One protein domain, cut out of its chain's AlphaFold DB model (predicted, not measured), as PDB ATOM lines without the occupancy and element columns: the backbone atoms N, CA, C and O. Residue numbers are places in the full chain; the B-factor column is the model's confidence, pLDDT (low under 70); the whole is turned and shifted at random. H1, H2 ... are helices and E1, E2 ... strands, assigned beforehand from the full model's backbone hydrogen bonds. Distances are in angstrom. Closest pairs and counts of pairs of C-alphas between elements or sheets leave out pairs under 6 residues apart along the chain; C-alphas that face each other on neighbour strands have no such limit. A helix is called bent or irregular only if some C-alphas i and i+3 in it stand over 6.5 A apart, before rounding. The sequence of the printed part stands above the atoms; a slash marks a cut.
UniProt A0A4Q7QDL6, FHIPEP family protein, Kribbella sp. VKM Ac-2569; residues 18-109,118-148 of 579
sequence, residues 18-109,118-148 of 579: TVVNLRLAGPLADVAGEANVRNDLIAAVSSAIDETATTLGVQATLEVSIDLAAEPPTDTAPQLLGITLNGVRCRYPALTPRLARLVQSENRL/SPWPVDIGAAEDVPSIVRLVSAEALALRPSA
ATOM      1  N   THR A  18      15.007  19.493  73.519       77.62
ATOM      2  CA  THR A  18      13.994  18.540  73.970       77.62
ATOM      3  C   THR A  18      14.481  17.140  73.636       77.62
ATOM      4  O   THR A  18      14.693  16.816  72.466       77.62
ATOM      5  N   VAL A  19      14.664  16.314  74.665       82.62
ATOM      6  CA  VAL A  19      15.174  14.949  74.510       82.62
ATOM      7  C   VAL A  19      14.001  13.989  74.370       82.62
ATOM      8  O   VAL A  19      13.179  13.847  75.281       82.62
ATOM      9  N   VAL A  20      13.952  13.300  73.238       83.62
ATOM     10  CA  VAL A  20      12.950  12.291  72.903       83.62
ATOM     11  C   VAL A  20      13.626  10.932  72.962       83.62
ATOM     12  O   VAL A  20      14.548  10.679  72.196       83.62
ATOM     13  N   ASN A  21      13.180  10.047  73.849       84.25
ATOM     14  CA  ASN A  21      13.657   8.667  73.886       84.25
ATOM     15  C   ASN A  21      12.549   7.748  73.374       84.25
ATOM     16  O   ASN A  21      11.471   7.676  73.973       84.25
ATOM     17  N   LEU A  22      12.827   7.055  72.274       83.75
ATOM     18  CA  LEU A  22      11.960   6.029  71.710       83.75
ATOM     19  C   LEU A  22      12.479   4.665  72.133       83.75
ATOM     20  O   LEU A  22      13.612   4.313  71.822       83.75
ATOM     21  N   ARG A  23      11.646   3.881  72.811       82.81
ATOM     22  CA  ARG A  23      11.935   2.481  73.110       82.81
ATOM     23  C   ARG A  23      11.142   1.603  72.157       82.81
ATOM     24  O   ARG A  23       9.917   1.622  72.202       82.81
ATOM     25  N   LEU A  24      11.826   0.838  71.319       79.00
ATOM     26  CA  LEU A  24      11.201  -0.111  70.397       79.00
ATOM     27  C   LEU A  24      11.400  -1.531  70.925       79.00
ATOM     28  O   LEU A  24      12.482  -1.857  71.417       79.00
ATOM     29  N   ALA A  25      10.363  -2.362  70.841       72.94
ATOM     30  CA  ALA A  25      10.388  -3.747  71.305       72.94
ATOM     31  C   ALA A  25       9.786  -4.708  70.271       72.94
ATOM     32  O   ALA A  25       8.928  -4.330  69.466       72.94
ATOM     33  N   GLY A  26      10.214  -5.973  70.329       73.31
ATOM     34  CA  GLY A  26       9.697  -7.041  69.473       73.31
ATOM     35  C   GLY A  26       9.915  -6.750  67.981       73.31
ATOM     36  O   GLY A  26      10.972  -6.229  67.625       73.31
ATOM     37  N   PRO A  27       8.918  -6.994  67.108       69.06
ATOM     38  CA  PRO A  27       9.092  -6.825  65.662       69.06
ATOM     39  C   PRO A  27       9.478  -5.398  65.230       69.06
ATOM     40  O   PRO A  27      10.136  -5.222  64.209       69.06
ATOM     41  N   LEU A  28       9.120  -4.365  66.010       71.31
ATOM     42  CA  LEU A  28       9.565  -2.992  65.734       71.31
ATOM     43  C   LEU A  28      11.064  -2.799  65.991       71.31
ATOM     44  O   LEU A  28      11.700  -2.022  65.281       71.31
ATOM     45  N   ALA A  29      11.630  -3.484  66.988       75.75
ATOM     46  CA  ALA A  29      13.064  -3.437  67.262       75.75
ATOM     47  C   ALA A  29      13.864  -4.144  66.162       75.75
ATOM     48  O   ALA A  29      14.900  -3.629  65.743       75.75
ATOM     49  N   ASP A  30      13.348  -5.270  65.658       73.81
ATOM     50  CA  ASP A  30      13.971  -6.030  64.571       73.81
ATOM     51  C   ASP A  30      14.070  -5.185  63.292       73.81
ATOM     52  O   ASP A  30      15.141  -5.071  62.697       73.81
ATOM     53  N   VAL A  31      12.976  -4.513  62.918       74.12
ATOM     54  CA  VAL A  31      12.918  -3.631  61.740       74.12
ATOM     55  C   VAL A  31      13.786  -2.375  61.919       74.12
ATOM     56  O   VAL A  31      14.460  -1.939  60.987       74.12
ATOM     57  N   ALA A  32      13.843  -1.810  63.127       74.50
ATOM     58  CA  ALA A  32      14.648  -0.623  63.427       74.50
ATOM     59  C   ALA A  32      16.165  -0.884  63.523       74.50
ATOM     60  O   ALA A  32      16.946   0.069  63.616       74.50
ATOM     61  N   GLY A  33      16.597  -2.151  63.507       71.94
ATOM     62  CA  GLY A  33      18.011  -2.533  63.482       71.94
ATOM     63  C   GLY A  33      18.729  -2.150  62.180       71.94
ATOM     64  O   GLY A  33      19.952  -1.993  62.169       71.94
ATOM     65  N   GLU A  34      17.989  -1.946  61.089       78.31
ATOM     66  CA  GLU A  34      18.534  -1.489  59.812       78.31
ATOM     67  C   GLU A  34      18.821   0.022  59.831       78.31
ATOM     68  O   GLU A  34      17.956   0.842  60.141       78.31
ATOM     69  N   ALA A  35      20.041   0.428  59.457       75.00
ATOM     70  CA  ALA A  35      20.477   1.828  59.558       75.00
ATOM     71  C   ALA A  35      19.616   2.815  58.746       75.00
ATOM     72  O   ALA A  35      19.430   3.953  59.175       75.00
ATOM     73  N   ASN A  36      19.084   2.386  57.597       80.31
ATOM     74  CA  ASN A  36      18.201   3.215  56.769       80.31
ATOM     75  C   ASN A  36      16.864   3.457  57.480       80.31
ATOM     76  O   ASN A  36      16.478   4.604  57.680       80.31
ATOM     77  N   VAL A  37      16.245   2.388  57.987       80.50
ATOM     78  CA  VAL A  37      14.982   2.453  58.734       80.50
ATOM     79  C   VAL A  37      15.134   3.291  60.002       80.50
ATOM     80  O   VAL A  37      14.260   4.088  60.328       80.50
ATOM     81  N   ARG A  38      16.267   3.182  60.706       83.75
ATOM     82  CA  ARG A  38      16.539   4.000  61.897       83.75
ATOM     83  C   ARG A  38      16.497   5.502  61.601       83.75
ATOM     84  O   ARG A  38      15.943   6.256  62.398       83.75
ATOM     85  N   ASN A  39      17.072   5.938  60.482       86.88
ATOM     86  CA  ASN A  39      17.041   7.349  60.091       86.88
ATOM     87  C   ASN A  39      15.625   7.793  59.707       86.88
ATOM     88  O   ASN A  39      15.207   8.881  60.103       86.88
ATOM     89  N   ASP A  40      14.875   6.936  59.014       87.94
ATOM     90  CA  ASP A  40      13.484   7.208  58.646       87.94
ATOM     91  C   ASP A  40      12.581   7.308  59.886       87.94
ATOM     92  O   ASP A  40      11.720   8.182  59.959       87.94
ATOM     93  N   LEU A  41      12.823   6.484  60.911       87.50
ATOM     94  CA  LEU A  41      12.140   6.558  62.206       87.50
ATOM     95  C   LEU A  41      12.430   7.872  62.939       87.50
ATOM     96  O   LEU A  41      11.507   8.503  63.454       87.50
ATOM     97  N   ILE A  42      13.698   8.296  62.977       89.06
ATOM     98  CA  ILE A  42      14.085   9.585  63.567       89.06
ATOM     99  C   ILE A  42      13.376  10.722  62.827       89.06
ATOM    100  O   ILE A  42      12.759  11.570  63.467       89.06
ATOM    101  N   ALA A  43      13.407  10.717  61.492       90.50
ATOM    102  CA  ALA A  43      12.747  11.735  60.679       90.50
ATOM    103  C   ALA A  43      11.225  11.757  60.896       90.50
ATOM    104  O   ALA A  43      10.638  12.830  61.038       90.50
ATOM    105  N   ALA A  44      10.593  10.585  60.980       89.62
ATOM    106  CA  ALA A  44       9.166  10.440  61.238       89.62
ATOM    107  C   ALA A  44       8.759  11.021  62.599       89.62
ATOM    108  O   ALA A  44       7.798  11.787  62.679       89.62
ATOM    109  N   VAL A  45       9.496  10.703  63.668       89.69
ATOM    110  CA  VAL A  45       9.199  11.230  65.008       89.69
ATOM    111  C   VAL A  45       9.483  12.719  65.106       89.69
ATOM    112  O   VAL A  45       8.626  13.447  65.607       89.69
ATOM    113  N   SER A  46      10.618  13.188  64.586       90.75
ATOM    114  CA  SER A  46      10.917  14.622  64.549       90.75
ATOM    115  C   SER A  46       9.822  15.384  63.811       90.75
ATOM    116  O   SER A  46       9.289  16.343  64.350       90.75
ATOM    117  N   SER A  47       9.382  14.893  62.646       91.06
ATOM    118  CA  SER A  47       8.288  15.515  61.895       91.06
ATOM    119  C   SER A  47       6.971  15.560  62.678       91.06
ATOM    120  O   SER A  47       6.287  16.578  62.619       91.06
ATOM    121  N   ALA A  48       6.596  14.492  63.393       89.44
ATOM    122  CA  ALA A  48       5.369  14.470  64.198       89.44
ATOM    123  C   ALA A  48       5.413  15.479  65.355       89.44
ATOM    124  O   ALA A  48       4.424  16.165  65.640       89.44
ATOM    125  N   ILE A  49       6.560  15.552  66.033       89.50
ATOM    126  CA  ILE A  49       6.751  16.458  67.161       89.50
ATOM    127  C   ILE A  49       6.810  17.898  66.661       89.50
ATOM    128  O   ILE A  49       6.093  18.727  67.206       89.50
ATOM    129  N   ASP A  50       7.565  18.183  65.599       90.25
ATOM    130  CA  ASP A  50       7.672  19.517  65.004       90.25
ATOM    131  C   ASP A  50       6.311  20.038  64.531       90.25
ATOM    132  O   ASP A  50       5.975  21.193  64.783       90.25
ATOM    133  N   GLU A  51       5.488  19.199  63.895       90.69
ATOM    134  CA  GLU A  51       4.135  19.570  63.461       90.69
ATOM    135  C   GLU A  51       3.240  19.942  64.654       90.69
ATOM    136  O   GLU A  51       2.567  20.978  64.644       90.69
ATOM    137  N   THR A  52       3.274  19.134  65.716       91.06
ATOM    138  CA  THR A  52       2.479  19.374  66.928       91.06
ATOM    139  C   THR A  52       2.975  20.606  67.688       91.06
ATOM    140  O   THR A  52       2.184  21.455  68.092       91.06
ATOM    141  N   ALA A  53       4.290  20.737  67.835       91.94
ATOM    142  CA  ALA A  53       4.962  21.842  68.500       91.94
ATOM    143  C   ALA A  53       4.715  23.168  67.764       91.94
ATOM    144  O   ALA A  53       4.350  24.163  68.388       91.94
ATOM    145  N   THR A  54       4.790  23.159  66.429       93.19
ATOM    146  CA  THR A  54       4.446  24.310  65.579       93.19
ATOM    147  C   THR A  54       2.980  24.695  65.736       93.19
ATOM    148  O   THR A  54       2.674  25.871  65.909       93.19
ATOM    149  N   THR A  55       2.072  23.714  65.731       94.38
ATOM    150  CA  THR A  55       0.630  23.955  65.916       94.38
ATOM    151  C   THR A  55       0.338  24.615  67.267       94.38
ATOM    152  O   THR A  55      -0.504  25.507  67.352       94.38
ATOM    153  N   LEU A  56       1.054  24.210  68.318       95.38
ATOM    154  CA  LEU A  56       0.888  24.739  69.673       95.38
ATOM    155  C   LEU A  56       1.681  26.022  69.952       95.38
ATOM    156  O   LEU A  56       1.480  26.615  71.007       95.38
ATOM    157  N   GLY A  57       2.571  26.452  69.054       93.50
ATOM    158  CA  GLY A  57       3.435  27.616  69.285       93.50
ATOM    159  C   GLY A  57       4.623  27.353  70.209       93.50
ATOM    160  O   GLY A  57       5.199  28.283  70.764       93.50
ATOM    161  N   VAL A  58       5.010  26.092  70.398       89.69
ATOM    162  CA  VAL A  58       6.089  25.697  71.307       89.69
ATOM    163  C   VAL A  58       7.337  25.377  70.486       89.69
ATOM    164  O   VAL A  58       7.498  24.264  70.005       89.69
ATOM    165  N   GLN A  59       8.242  26.339  70.288       80.75
ATOM    166  CA  GLN A  59       9.461  26.090  69.506       80.75
ATOM    167  C   GLN A  59      10.541  25.372  70.328       80.75
ATOM    168  O   GLN A  59      11.208  25.976  71.174       80.75
ATOM    169  N   ALA A  60      10.780  24.097  70.018       73.94
ATOM    170  CA  ALA A  60      11.828  23.285  70.627       73.94
ATOM    171  C   ALA A  60      12.788  22.716  69.572       73.94
ATOM    172  O   ALA A  60      12.380  22.346  68.479       73.94
ATOM    173  N   THR A  61      14.078  22.620  69.906       78.50
ATOM    174  CA  THR A  61      15.032  21.832  69.114       78.50
ATOM    175  C   THR A  61      14.986  20.399  69.623       78.50
ATOM    176  O   THR A  61      15.080  20.189  70.829       78.50
ATOM    177  N   LEU A  62      14.839  19.417  68.738       81.50
ATOM    178  CA  LEU A  62      14.674  18.017  69.130       81.50
ATOM    179  C   LEU A  62      15.994  17.246  69.062       81.50
ATOM    180  O   LEU A  62      16.722  17.326  68.074       81.50
ATOM    181  N   GLU A  63      16.260  16.440  70.085       84.75
ATOM    182  CA  GLU A  63      17.247  15.363  70.050       84.75
ATOM    183  C   GLU A  63      16.517  14.036  70.251       84.75
ATOM    184  O   GLU A  63      15.985  13.763  71.328       84.75
ATOM    185  N   VAL A  64      16.466  13.217  69.197       83.81
ATOM    186  CA  VAL A  64      15.787  11.918  69.218       83.81
ATOM    187  C   VAL A  64      16.811  10.806  69.410       83.81
ATOM    188  O   VAL A  64      17.695  10.601  68.577       83.81
ATOM    189  N   SER A  65      16.663  10.053  70.493       85.38
ATOM    190  CA  SER A  65      17.387   8.820  70.761       85.38
ATOM    191  C   SER A  65      16.456   7.617  70.553       85.38
ATOM    192  O   SER A  65      15.256   7.665  70.833       85.38
ATOM    193  N   ILE A  66      17.015   6.524  70.031       82.50
ATOM    194  CA  ILE A  66      16.300   5.257  69.842       82.50
ATOM    195  C   ILE A  66      17.026   4.184  70.640       82.50
ATOM    196  O   ILE A  66      18.203   3.913  70.379       82.50
ATOM    197  N   ASP A  67      16.300   3.589  71.578       82.56
ATOM    198  CA  ASP A  67      16.695   2.428  72.359       82.56
ATOM    199  C   ASP A  67      15.988   1.179  71.815       82.56
ATOM    200  O   ASP A  67      14.758   1.131  71.699       82.56
ATOM    201  N   LEU A  68      16.780   0.175  71.441       78.19
ATOM    202  CA  LEU A  68      16.296  -1.087  70.885       78.19
ATOM    203  C   LEU A  68      16.315  -2.132  71.999       78.19
ATOM    204  O   LEU A  68      17.378  -2.606  72.400       78.19
ATOM    205  N   ALA A  69      15.138  -2.496  72.504       67.44
ATOM    206  CA  ALA A  69      15.017  -3.528  73.521       67.44
ATOM    207  C   ALA A  69      14.913  -4.910  72.857       67.44
ATOM    208  O   ALA A  69      13.989  -5.162  72.085       67.44
ATOM    209  N   ALA A  70      15.848  -5.808  73.191       51.84
ATOM    210  CA  ALA A  70      15.913  -7.166  72.637       51.84
ATOM    211  C   ALA A  70      14.729  -8.061  73.050       51.84
ATOM    212  O   ALA A  70      14.407  -9.008  72.342       51.84
ATOM    213  N   GLU A  71      14.067  -7.756  74.171       51.91
ATOM    214  CA  GLU A  71      12.889  -8.484  74.644       51.91
ATOM    215  C   GLU A  71      11.781  -7.498  75.059       51.91
ATOM    216  O   GLU A  71      12.070  -6.469  75.691       51.91
ATOM    217  N   PRO A  72      10.503  -7.774  74.721       49.94
ATOM    218  CA  PRO A  72       9.390  -7.108  75.386       49.94
ATOM    219  C   PRO A  72       9.476  -7.397  76.897       49.94
ATOM    220  O   PRO A  72       9.898  -8.491  77.270       49.94
ATOM    221  N   PRO A  73       9.114  -6.449  77.785       46.69
ATOM    222  CA  PRO A  73       9.075  -6.730  79.217       46.69
ATOM    223  C   PRO A  73       8.224  -7.982  79.461       46.69
ATOM    224  O   PRO A  73       7.101  -8.076  78.969       46.69
ATOM    225  N   THR A  74       8.797  -8.947  80.176       40.88
ATOM    226  CA  THR A  74       8.434 -10.370  80.162       40.88
ATOM    227  C   THR A  74       7.071 -10.734  80.760       40.88
ATOM    228  O   THR A  74       6.819 -11.914  80.950       40.88
ATOM    229  N   ASP A  75       6.167  -9.781  81.006       38.81
ATOM    230  CA  ASP A  75       4.908 -10.066  81.712       38.81
ATOM    231  C   ASP A  75       3.669  -9.270  81.269       38.81
ATOM    232  O   ASP A  75       2.659  -9.258  81.966       38.81
ATOM    233  N   THR A  76       3.677  -8.601  80.108       41.12
ATOM    234  CA  THR A  76       2.477  -7.868  79.642       41.12
ATOM    235  C   THR A  76       2.314  -7.803  78.134       41.12
ATOM    236  O   THR A  76       3.280  -7.947  77.387       41.12
ATOM    237  N   ALA A  77       1.076  -7.556  77.683       43.44
ATOM    238  CA  ALA A  77       0.779  -7.206  76.297       43.44
ATOM    239  C   ALA A  77       1.690  -6.034  75.873       43.44
ATOM    240  O   ALA A  77       1.578  -4.937  76.425       43.44
ATOM    241  N   PRO A  78       2.647  -6.245  74.953       49.56
ATOM    242  CA  PRO A  78       3.744  -5.310  74.785       49.56
ATOM    243  C   PRO A  78       3.259  -4.053  74.067       49.56
ATOM    244  O   PRO A  78       2.869  -4.098  72.898       49.56
ATOM    245  N   GLN A  79       3.359  -2.894  74.725       62.81
ATOM    246  CA  GLN A  79       3.502  -1.645  73.979       62.81
ATOM    247  C   GLN A  79       4.803  -1.751  73.178       62.81
ATOM    248  O   GLN A  79       5.898  -1.639  73.725       62.81
ATOM    249  N   LEU A  80       4.675  -2.021  71.878       67.25
ATOM    250  CA  LEU A  80       5.810  -2.195  70.965       67.25
ATOM    251  C   LEU A  80       6.651  -0.915  70.813       67.25
ATOM    252  O   LEU A  80       7.804  -0.980  70.393       67.25
ATOM    253  N   LEU A  81       6.072   0.237  71.164       77.50
ATOM    254  CA  LEU A  81       6.701   1.548  71.156       77.50
ATOM    255  C   LEU A  81       6.484   2.217  72.526       77.50
ATOM    256  O   LEU A  81       5.384   2.247  73.065       77.50
ATOM    257  N   GLY A  82       7.549   2.738  73.117       82.06
ATOM    258  CA  GLY A  82       7.512   3.608  74.285       82.06
ATOM    259  C   GLY A  82       8.064   4.972  73.907       82.06
ATOM    260  O   GLY A  82       9.094   5.047  73.242       82.06
ATOM    261  N   ILE A  83       7.392   6.043  74.324       85.62
ATOM    262  CA  ILE A  83       7.816   7.418  74.046       85.62
ATOM    263  C   ILE A  83       8.018   8.141  75.370       85.62
ATOM    264  O   ILE A  83       7.105   8.217  76.198       85.62
ATOM    265  N   THR A  84       9.209   8.701  75.553       87.12
ATOM    266  CA  THR A  84       9.551   9.524  76.713       87.12
ATOM    267  C   THR A  84      10.068  10.876  76.237       87.12
ATOM    268  O   THR A  84      11.080  10.938  75.543       87.12
ATOM    269  N   LEU A  85       9.397  11.954  76.641       86.56
ATOM    270  CA  LEU A  85       9.766  13.338  76.338       86.56
ATOM    271  C   LEU A  85      10.308  13.993  77.604       86.56
ATOM    272  O   LEU A  85       9.590  14.095  78.594       86.56
ATOM    273  N   ASN A  86      11.573  14.411  77.600       84.44
ATOM    274  CA  ASN A  86      12.212  15.077  78.745       84.44
ATOM    275  C   ASN A  86      12.093  14.278  80.062       84.44
ATOM    276  O   ASN A  86      11.865  14.834  81.134       84.44
ATOM    277  N   GLY A  87      12.191  12.947  79.976       79.25
ATOM    278  CA  GLY A  87      12.011  12.035  81.114       79.25
ATOM    279  C   GLY A  87      10.549  11.746  81.490       79.25
ATOM    280  O   GLY A  87      10.301  10.874  82.319       79.25
ATOM    281  N   VAL A  88       9.578  12.414  80.861       82.50
ATOM    282  CA  VAL A  88       8.142  12.190  81.063       82.50
ATOM    283  C   VAL A  88       7.634  11.141  80.082       82.50
ATOM    284  O   VAL A  88       7.711  11.313  78.863       82.50
ATOM    285  N   ARG A  89       7.071  10.047  80.602       85.19
ATOM    286  CA  ARG A  89       6.476   9.001  79.765       85.19
ATOM    287  C   ARG A  89       5.164   9.491  79.143       85.19
ATOM    288  O   ARG A  89       4.231   9.870  79.854       85.19
ATOM    289  N   CYS A  90       5.095   9.454  77.816       86.44
ATOM    290  CA  CYS A  90       3.918   9.821  77.034       86.44
ATOM    291  C   CYS A  90       3.140   8.549  76.698       86.44
ATOM    292  O   CYS A  90       3.505   7.786  75.803       86.44
ATOM    293  N   ARG A  91       2.098   8.281  77.487       85.25
ATOM    294  CA  ARG A  91       1.223   7.120  77.299       85.25
ATOM    295  C   ARG A  91       0.206   7.417  76.197       85.25
ATOM    296  O   ARG A  91      -0.171   8.564  75.980       85.25
ATOM    297  N   TYR A  92      -0.248   6.373  75.524       83.94
ATOM    298  CA  TYR A  92      -1.259   6.442  74.476       83.94
ATOM    299  C   TYR A  92      -2.070   5.138  74.477       83.94
ATOM    300  O   TYR A  92      -1.586   4.133  75.018       83.94
ATOM    301  N   PRO A  93      -3.300   5.120  73.928       76.94
ATOM    302  CA  PRO A  93      -4.115   3.917  73.961       76.94
ATOM    303  C   PRO A  93      -3.534   2.858  73.036       76.94
ATOM    304  O   PRO A  93      -2.757   3.178  72.140       76.94
ATOM    305  N   ALA A  94      -3.947   1.601  73.194       68.12
ATOM    306  CA  ALA A  94      -3.555   0.499  72.310       68.12
ATOM    307  C   ALA A  94      -4.174   0.632  70.892       68.12
ATOM    308  O   ALA A  94      -4.918  -0.220  70.419       68.12
ATOM    309  N   LEU A  95      -3.883   1.742  70.209       64.38
ATOM    310  CA  LEU A  95      -4.333   2.094  68.867       64.38
ATOM    311  C   LEU A  95      -3.409   1.534  67.790       64.38
ATOM    312  O   LEU A  95      -3.769   1.594  66.620       64.38
ATOM    313  N   THR A  96      -2.250   0.975  68.154       60.50
ATOM    314  CA  THR A  96      -1.266   0.443  67.203       60.50
ATOM    315  C   THR A  96      -1.892  -0.494  66.166       60.50
ATOM    316  O   THR A  96      -1.614  -0.290  64.990       60.50
ATOM    317  N   PRO A  97      -2.809  -1.426  66.508       58.66
ATOM    318  CA  PRO A  97      -3.469  -2.253  65.496       58.66
ATOM    319  C   PRO A  97      -4.376  -1.453  64.550       58.66
ATOM    320  O   PRO A  97      -4.426  -1.732  63.357       58.66
ATOM    321  N   ARG A  98      -5.075  -0.426  65.057       66.31
ATOM    322  CA  ARG A  98      -5.931   0.459  64.243       66.31
ATOM    323  C   ARG A  98      -5.110   1.340  63.305       66.31
ATOM    324  O   ARG A  98      -5.489   1.511  62.152       66.31
ATOM    325  N   LEU A  99      -3.996   1.881  63.790       66.25
ATOM    326  CA  LEU A  99      -3.104   2.736  63.009       66.25
ATOM    327  C   LEU A  99      -2.280   1.928  62.007       66.25
ATOM    328  O   LEU A  99      -2.132   2.354  60.869       66.25
ATOM    329  N   ALA A 100      -1.823   0.734  62.384       62.50
ATOM    330  CA  ALA A 100      -1.184  -0.185  61.451       62.50
ATOM    331  C   ALA A 100      -2.151  -0.590  60.335       62.50
ATOM    332  O   ALA A 100      -1.788  -0.541  59.166       62.50
ATOM    333  N   ARG A 101      -3.410  -0.887  60.681       65.62
ATOM    334  CA  ARG A 101      -4.466  -1.140  59.697       65.62
ATOM    335  C   ARG A 101      -4.666   0.040  58.750       65.62
ATOM    336  O   ARG A 101      -4.851  -0.180  57.560       65.62
ATOM    337  N   LEU A 102      -4.645   1.268  59.266       66.31
ATOM    338  CA  LEU A 102      -4.791   2.464  58.446       66.31
ATOM    339  C   LEU A 102      -3.667   2.563  57.405       66.31
ATOM    340  O   LEU A 102      -3.959   2.657  56.218       66.31
ATOM    341  N   VAL A 103      -2.413   2.448  57.842       65.62
ATOM    342  CA  VAL A 103      -1.235   2.513  56.960       65.62
ATOM    343  C   VAL A 103      -1.242   1.369  55.938       65.62
ATOM    344  O   VAL A 103      -1.077   1.594  54.744       65.62
ATOM    345  N   GLN A 104      -1.547   0.142  56.367       64.81
ATOM    346  CA  GLN A 104      -1.641  -1.010  55.463       64.81
ATOM    347  C   GLN A 104      -2.779  -0.868  54.447       64.81
ATOM    348  O   GLN A 104      -2.648  -1.314  53.307       64.81
ATOM    349  N   SER A 105      -3.896  -0.251  54.845       59.69
ATOM    350  CA  SER A 105      -5.028  -0.023  53.949       59.69
ATOM    351  C   SER A 105      -4.714   0.976  52.842       59.69
ATOM    352  O   SER A 105      -5.298   0.840  51.778       59.69
ATOM    353  N   GLU A 106      -3.782   1.916  53.031       58.41
ATOM    354  CA  GLU A 106      -3.311   2.780  51.938       58.41
ATOM    355  C   GLU A 106      -2.550   1.981  50.875       58.41
ATOM    356  O   GLU A 106      -2.715   2.217  49.680       58.41
ATOM    357  N   ASN A 107      -1.761   0.997  51.310       52.59
ATOM    358  CA  ASN A 107      -0.842   0.257  50.448       52.59
ATOM    359  C   ASN A 107      -1.456  -1.002  49.805       52.59
ATOM    360  O   ASN A 107      -0.861  -1.566  48.887       52.59
ATOM    361  N   ARG A 108      -2.625  -1.477  50.272       55.47
ATOM    362  CA  ARG A 108      -3.186  -2.797  49.896       55.47
ATOM    363  C   ARG A 108      -4.690  -2.822  49.579       55.47
ATOM    364  O   ARG A 108      -5.328  -3.854  49.773       55.47
ATOM    365  N   LEU A 109      -5.264  -1.726  49.070       47.41
ATOM    366  CA  LEU A 109      -6.712  -1.600  48.786       47.41
ATOM    367  C   LEU A 109      -7.326  -2.740  47.936       47.41
ATOM    368  O   LEU A 109      -8.522  -2.989  48.067       47.41
ATOM    369  N   SER A 118      -6.475 -12.372  63.067       34.78
ATOM    370  CA  SER A 118      -5.837 -12.191  64.373       34.78
ATOM    371  C   SER A 118      -6.131 -10.831  65.018       34.78
ATOM    372  O   SER A 118      -5.906  -9.800  64.382       34.78
ATOM    373  N   PRO A 119      -6.570 -10.791  66.293       40.22
ATOM    374  CA  PRO A 119      -6.637  -9.555  67.070       40.22
ATOM    375  C   PRO A 119      -5.245  -9.012  67.460       40.22
ATOM    376  O   PRO A 119      -5.142  -7.815  67.701       40.22
ATOM    377  N   TRP A 120      -4.196  -9.856  67.479       37.28
ATOM    378  CA  TRP A 120      -2.755  -9.543  67.632       37.28
ATOM    379  C   TRP A 120      -1.913 -10.779  67.227       37.28
ATOM    380  O   TRP A 120      -2.302 -11.884  67.595       37.28
ATOM    381  N   PRO A 121      -0.747 -10.681  66.562       46.56
ATOM    382  CA  PRO A 121      -0.084  -9.501  66.045       46.56
ATOM    383  C   PRO A 121      -0.495  -9.253  64.594       46.56
ATOM    384  O   PRO A 121      -0.630 -10.169  63.784       46.56
ATOM    385  N   VAL A 122      -0.659  -7.971  64.283       44.25
ATOM    386  CA  VAL A 122      -0.442  -7.463  62.933       44.25
ATOM    387  C   VAL A 122       0.911  -8.015  62.498       44.25
ATOM    388  O   VAL A 122       1.892  -7.850  63.225       44.25
ATOM    389  N   ASP A 123       0.961  -8.684  61.354       49.22
ATOM    390  CA  ASP A 123       2.184  -8.749  60.566       49.22
ATOM    391  C   ASP A 123       2.493  -7.273  60.281       49.22
ATOM    392  O   ASP A 123       1.897  -6.683  59.373       49.22
ATOM    393  N   ILE A 124       3.203  -6.601  61.209       50.44
ATOM    394  CA  ILE A 124       3.644  -5.213  61.040       50.44
ATOM    395  C   ILE A 124       4.286  -5.265  59.672       50.44
ATOM    396  O   ILE A 124       5.121  -6.140  59.476       50.44
ATOM    397  N   GLY A 125       3.744  -4.493  58.728       52.31
ATOM    398  CA  GLY A 125       3.887  -4.763  57.301       52.31
ATOM    399  C   GLY A 125       5.341  -4.810  56.832       52.31
ATOM    400  O   GLY A 125       6.294  -4.862  57.607       52.31
ATOM    401  N   ALA A 126       5.544  -4.743  55.520       60.06
ATOM    402  CA  ALA A 126       6.890  -4.514  55.007       60.06
ATOM    403  C   ALA A 126       7.546  -3.336  55.766       60.06
ATOM    404  O   ALA A 126       6.857  -2.400  56.175       60.06
ATOM    405  N   ALA A 127       8.861  -3.400  55.996       62.97
ATOM    406  CA  ALA A 127       9.602  -2.433  56.820       62.97
ATOM    407  C   ALA A 127       9.327  -0.949  56.466       62.97
ATOM    408  O   ALA A 127       9.509  -0.067  57.304       62.97
ATOM    409  N   GLU A 128       8.837  -0.694  55.251       70.62
ATOM    410  CA  GLU A 128       8.368   0.593  54.729       70.62
ATOM    411  C   GLU A 128       7.187   1.231  55.493       70.62
ATOM    412  O   GLU A 128       7.109   2.456  55.555       70.62
ATOM    413  N   ASP A 129       6.307   0.451  56.130       75.19
ATOM    414  CA  ASP A 129       5.121   0.976  56.835       75.19
ATOM    415  C   ASP A 129       5.451   1.512  58.243       75.19
ATOM    416  O   ASP A 129       4.711   2.317  58.824       75.19
ATOM    417  N   VAL A 130       6.565   1.055  58.824       78.56
ATOM    418  CA  VAL A 130       6.915   1.291  60.231       78.56
ATOM    419  C   VAL A 130       7.111   2.779  60.562       78.56
ATOM    420  O   VAL A 130       6.516   3.227  61.549       78.56
ATOM    421  N   PRO A 131       7.852   3.586  59.773       85.31
ATOM    422  CA  PRO A 131       7.994   5.020  60.035       85.31
ATOM    423  C   PRO A 131       6.654   5.763  60.093       85.31
ATOM    424  O   PRO A 131       6.445   6.578  60.991       85.31
ATOM    425  N   SER A 132       5.711   5.439  59.205       83.75
ATOM    426  CA  SER A 132       4.377   6.054  59.184       83.75
ATOM    427  C   SER A 132       3.565   5.717  60.434       83.75
ATOM    428  O   SER A 132       2.954   6.606  61.032       83.75
ATOM    429  N   ILE A 133       3.598   4.458  60.886       81.62
ATOM    430  CA  ILE A 133       2.928   4.038  62.127       81.62
ATOM    431  C   ILE A 133       3.541   4.765  63.330       81.62
ATOM    432  O   ILE A 133       2.813   5.330  64.150       81.62
ATOM    433  N   VAL A 134       4.873   4.792  63.423       84.88
ATOM    434  CA  VAL A 134       5.594   5.457  64.517       84.88
ATOM    435  C   VAL A 134       5.317   6.964  64.534       84.88
ATOM    436  O   VAL A 134       5.107   7.521  65.614       84.88
ATOM    437  N   ARG A 135       5.229   7.620  63.369       89.50
ATOM    438  CA  ARG A 135       4.797   9.024  63.249       89.50
ATOM    439  C   ARG A 135       3.421   9.246  63.876       89.50
ATOM    440  O   ARG A 135       3.276  10.112  64.734       89.50
ATOM    441  N   LEU A 136       2.420   8.457  63.469       87.38
ATOM    442  CA  LEU A 136       1.034   8.612  63.925       87.38
ATOM    443  C   LEU A 136       0.889   8.363  65.430       87.38
ATOM    444  O   LEU A 136       0.204   9.116  66.119       87.38
ATOM    445  N   VAL A 137       1.560   7.332  65.951       86.19
ATOM    446  CA  VAL A 137       1.562   7.039  67.390       86.19
ATOM    447  C   VAL A 137       2.255   8.153  68.177       86.19
ATOM    448  O   VAL A 137       1.769   8.533  69.239       86.19
ATOM    449  N   SER A 138       3.350   8.708  67.650       88.25
ATOM    450  CA  SER A 138       4.078   9.795  68.315       88.25
ATOM    451  C   SER A 138       3.263  11.081  68.379       88.25
ATOM    452  O   SER A 138       3.206  11.710  69.435       88.25
ATOM    453  N   ALA A 139       2.575  11.431  67.287       89.69
ATOM    454  CA  ALA A 139       1.651  12.560  67.255       89.69
ATOM    455  C   ALA A 139       0.507  12.388  68.270       89.69
ATOM    456  O   ALA A 139       0.212  13.307  69.029       89.69
ATOM    457  N   GLU A 140      -0.103  11.199  68.341       89.12
ATOM    458  CA  GLU A 140      -1.173  10.918  69.305       89.12
ATOM    459  C   GLU A 140      -0.674  10.976  70.753       89.12
ATOM    460  O   GLU A 140      -1.297  11.633  71.581       89.12
ATOM    461  N   ALA A 141       0.452  10.330  71.073       88.69
ATOM    462  CA  ALA A 141       1.013  10.334  72.425       88.69
ATOM    463  C   ALA A 141       1.315  11.757  72.911       88.69
ATOM    464  O   ALA A 141       1.037  12.100  74.061       88.69
ATOM    465  N   LEU A 142       1.838  12.597  72.018       89.81
ATOM    466  CA  LEU A 142       2.119  13.992  72.312       89.81
ATOM    467  C   LEU A 142       0.836  14.824  72.452       89.81
ATOM    468  O   LEU A 142       0.728  15.621  73.380       89.81
ATOM    469  N   ALA A 143      -0.170  14.599  71.606       90.62
ATOM    470  CA  ALA A 143      -1.453  15.300  71.684       90.62
ATOM    471  C   ALA A 143      -2.269  14.982  72.953       90.62
ATOM    472  O   ALA A 143      -3.256  15.666  73.240       90.62
ATOM    473  N   LEU A 144      -1.884  13.946  73.705       90.38
ATOM    474  CA  LEU A 144      -2.454  13.601  75.011       90.38
ATOM    475  C   LEU A 144      -1.721  14.228  76.193       90.38
ATOM    476  O   LEU A 144      -2.289  14.285  77.281       90.38
ATOM    477  N   ARG A 145      -0.476  14.668  75.998       91.00
ATOM    478  CA  ARG A 145       0.315  15.346  77.028       91.00
ATOM    479  C   ARG A 145       1.211  16.436  76.424       91.00
ATOM    480  O   ARG A 145       2.439  16.361  76.535       91.00
ATOM    481  N   PRO A 146       0.619  17.448  75.771       92.62
ATOM    482  CA  PRO A 146       1.367  18.502  75.088       92.62
ATOM    483  C   PRO A 146       2.216  19.350  76.044       92.62
ATOM    484  O   PRO A 146       3.259  19.858  75.633       92.62
ATOM    485  N   SER A 147       1.850  19.443  77.331       93.38
ATOM    486  CA  SER A 147       2.663  20.121  78.353       93.38
ATOM    487  C   SER A 147       4.084  19.563  78.497       93.38
ATOM    488  O   SER A 147       4.969  20.277  78.975       93.38
ATOM    489  N   ALA A 148       4.345  18.329  78.043       90.75
ATOM    490  CA  ALA A 148       5.678  17.723  78.047       90.75
ATOM    491  C   ALA A 148       6.687  18.445  77.126       90.75
ATOM    492  O   ALA A 148       7.897  18.306  77.329       90.75
TER     493      ALA A 148
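This is residues 18 to 109 and 118 to 148 of the 579 residues of the protein "FHIPEP family protein" of Kribbella sp. VKM Ac-2569 (UniProt A0A4Q7QDL6). A strongly twisted sheet of four strands forms a wall, with H2 and H4 side by side over one face and short H1 on that face too; no named helix covers the other face. H3, off the sheet, packs on H4. The printed part has 123 residues, with four named helices and four named strands in the order E1 H1 H2 E2 E3 E4 H3 H4. The sheet is mixed, in the order E2 E1 E3 E4, and the class is mixed, helices and strands. The whole is compact, with a radius of gyration of the C-alphas of 13.9 A and spans of 40 by 35 by 28 A.

Begin at E1, residues 18 to 25, an inner strand. Its parallel neighbour is E2, residues 61 to 69, where N 20 and O 63 are 2.8 A apart, within hydrogen-bond range. Between them come H1, residues 27 to 32, and H2, residues 35 to 56: a strand-helix-strand unit, two parallel strands joined through helices, with a right-handed crossover. E3, residues 81 to 85, is antiparallel to E1, with N 21 and O 84 at 2.8 A. E3 and E4, residues 88 to 90, form an antiparallel hairpin, with N 88 and O 85 at 2.8 A. H4, residues 127 to 143, lies on the same face as H1 and H2, making two layers, helices on one face of a sheet; its height over the sheet is 10.3 A. H2 and H4 touch at a shallow tilt of 27 degrees, the same way, closest at the C-alphas of Leu 41 and Pro 131, 4.9 A. H3, residues 96 to 107, touches H4 at a steep tilt of 48 degrees, opposite ways, closest at the C-alphas of Ala 100 and Ile 133, 5.9 A. H1 and H2 have each O i to N i+4 pair within hydrogen-bond range, H3 has 7 of 8 and H4 11 of 13.

Find C-alpha 18 at (13.994, 18.540, 73.970); from there E1 runs 22.7 A. H1 spans 8.6 A, H2 31.8 A, E2 25.7 A, E3 13.2 A, E4 6.3 A and H3 16.8 A. H4 runs 25.6 A to C-alpha 143 at (-1.453, 15.300, 71.684); it is irregular, but only just, with C-alphas 128 and 131 at 6.9 A.

The farthest C-alphas, of Gln 59 and Ser 118, are 41.5 A apart. Residues 110 to 117 are not printed, and C-alphas 109 and 118 are 18.9 A apart across this cut. The link from E2 to E3 is long. Look for pLDDT under 70 at residue 27 and residues 69 to 80, 94 to 109 and 118 to 127.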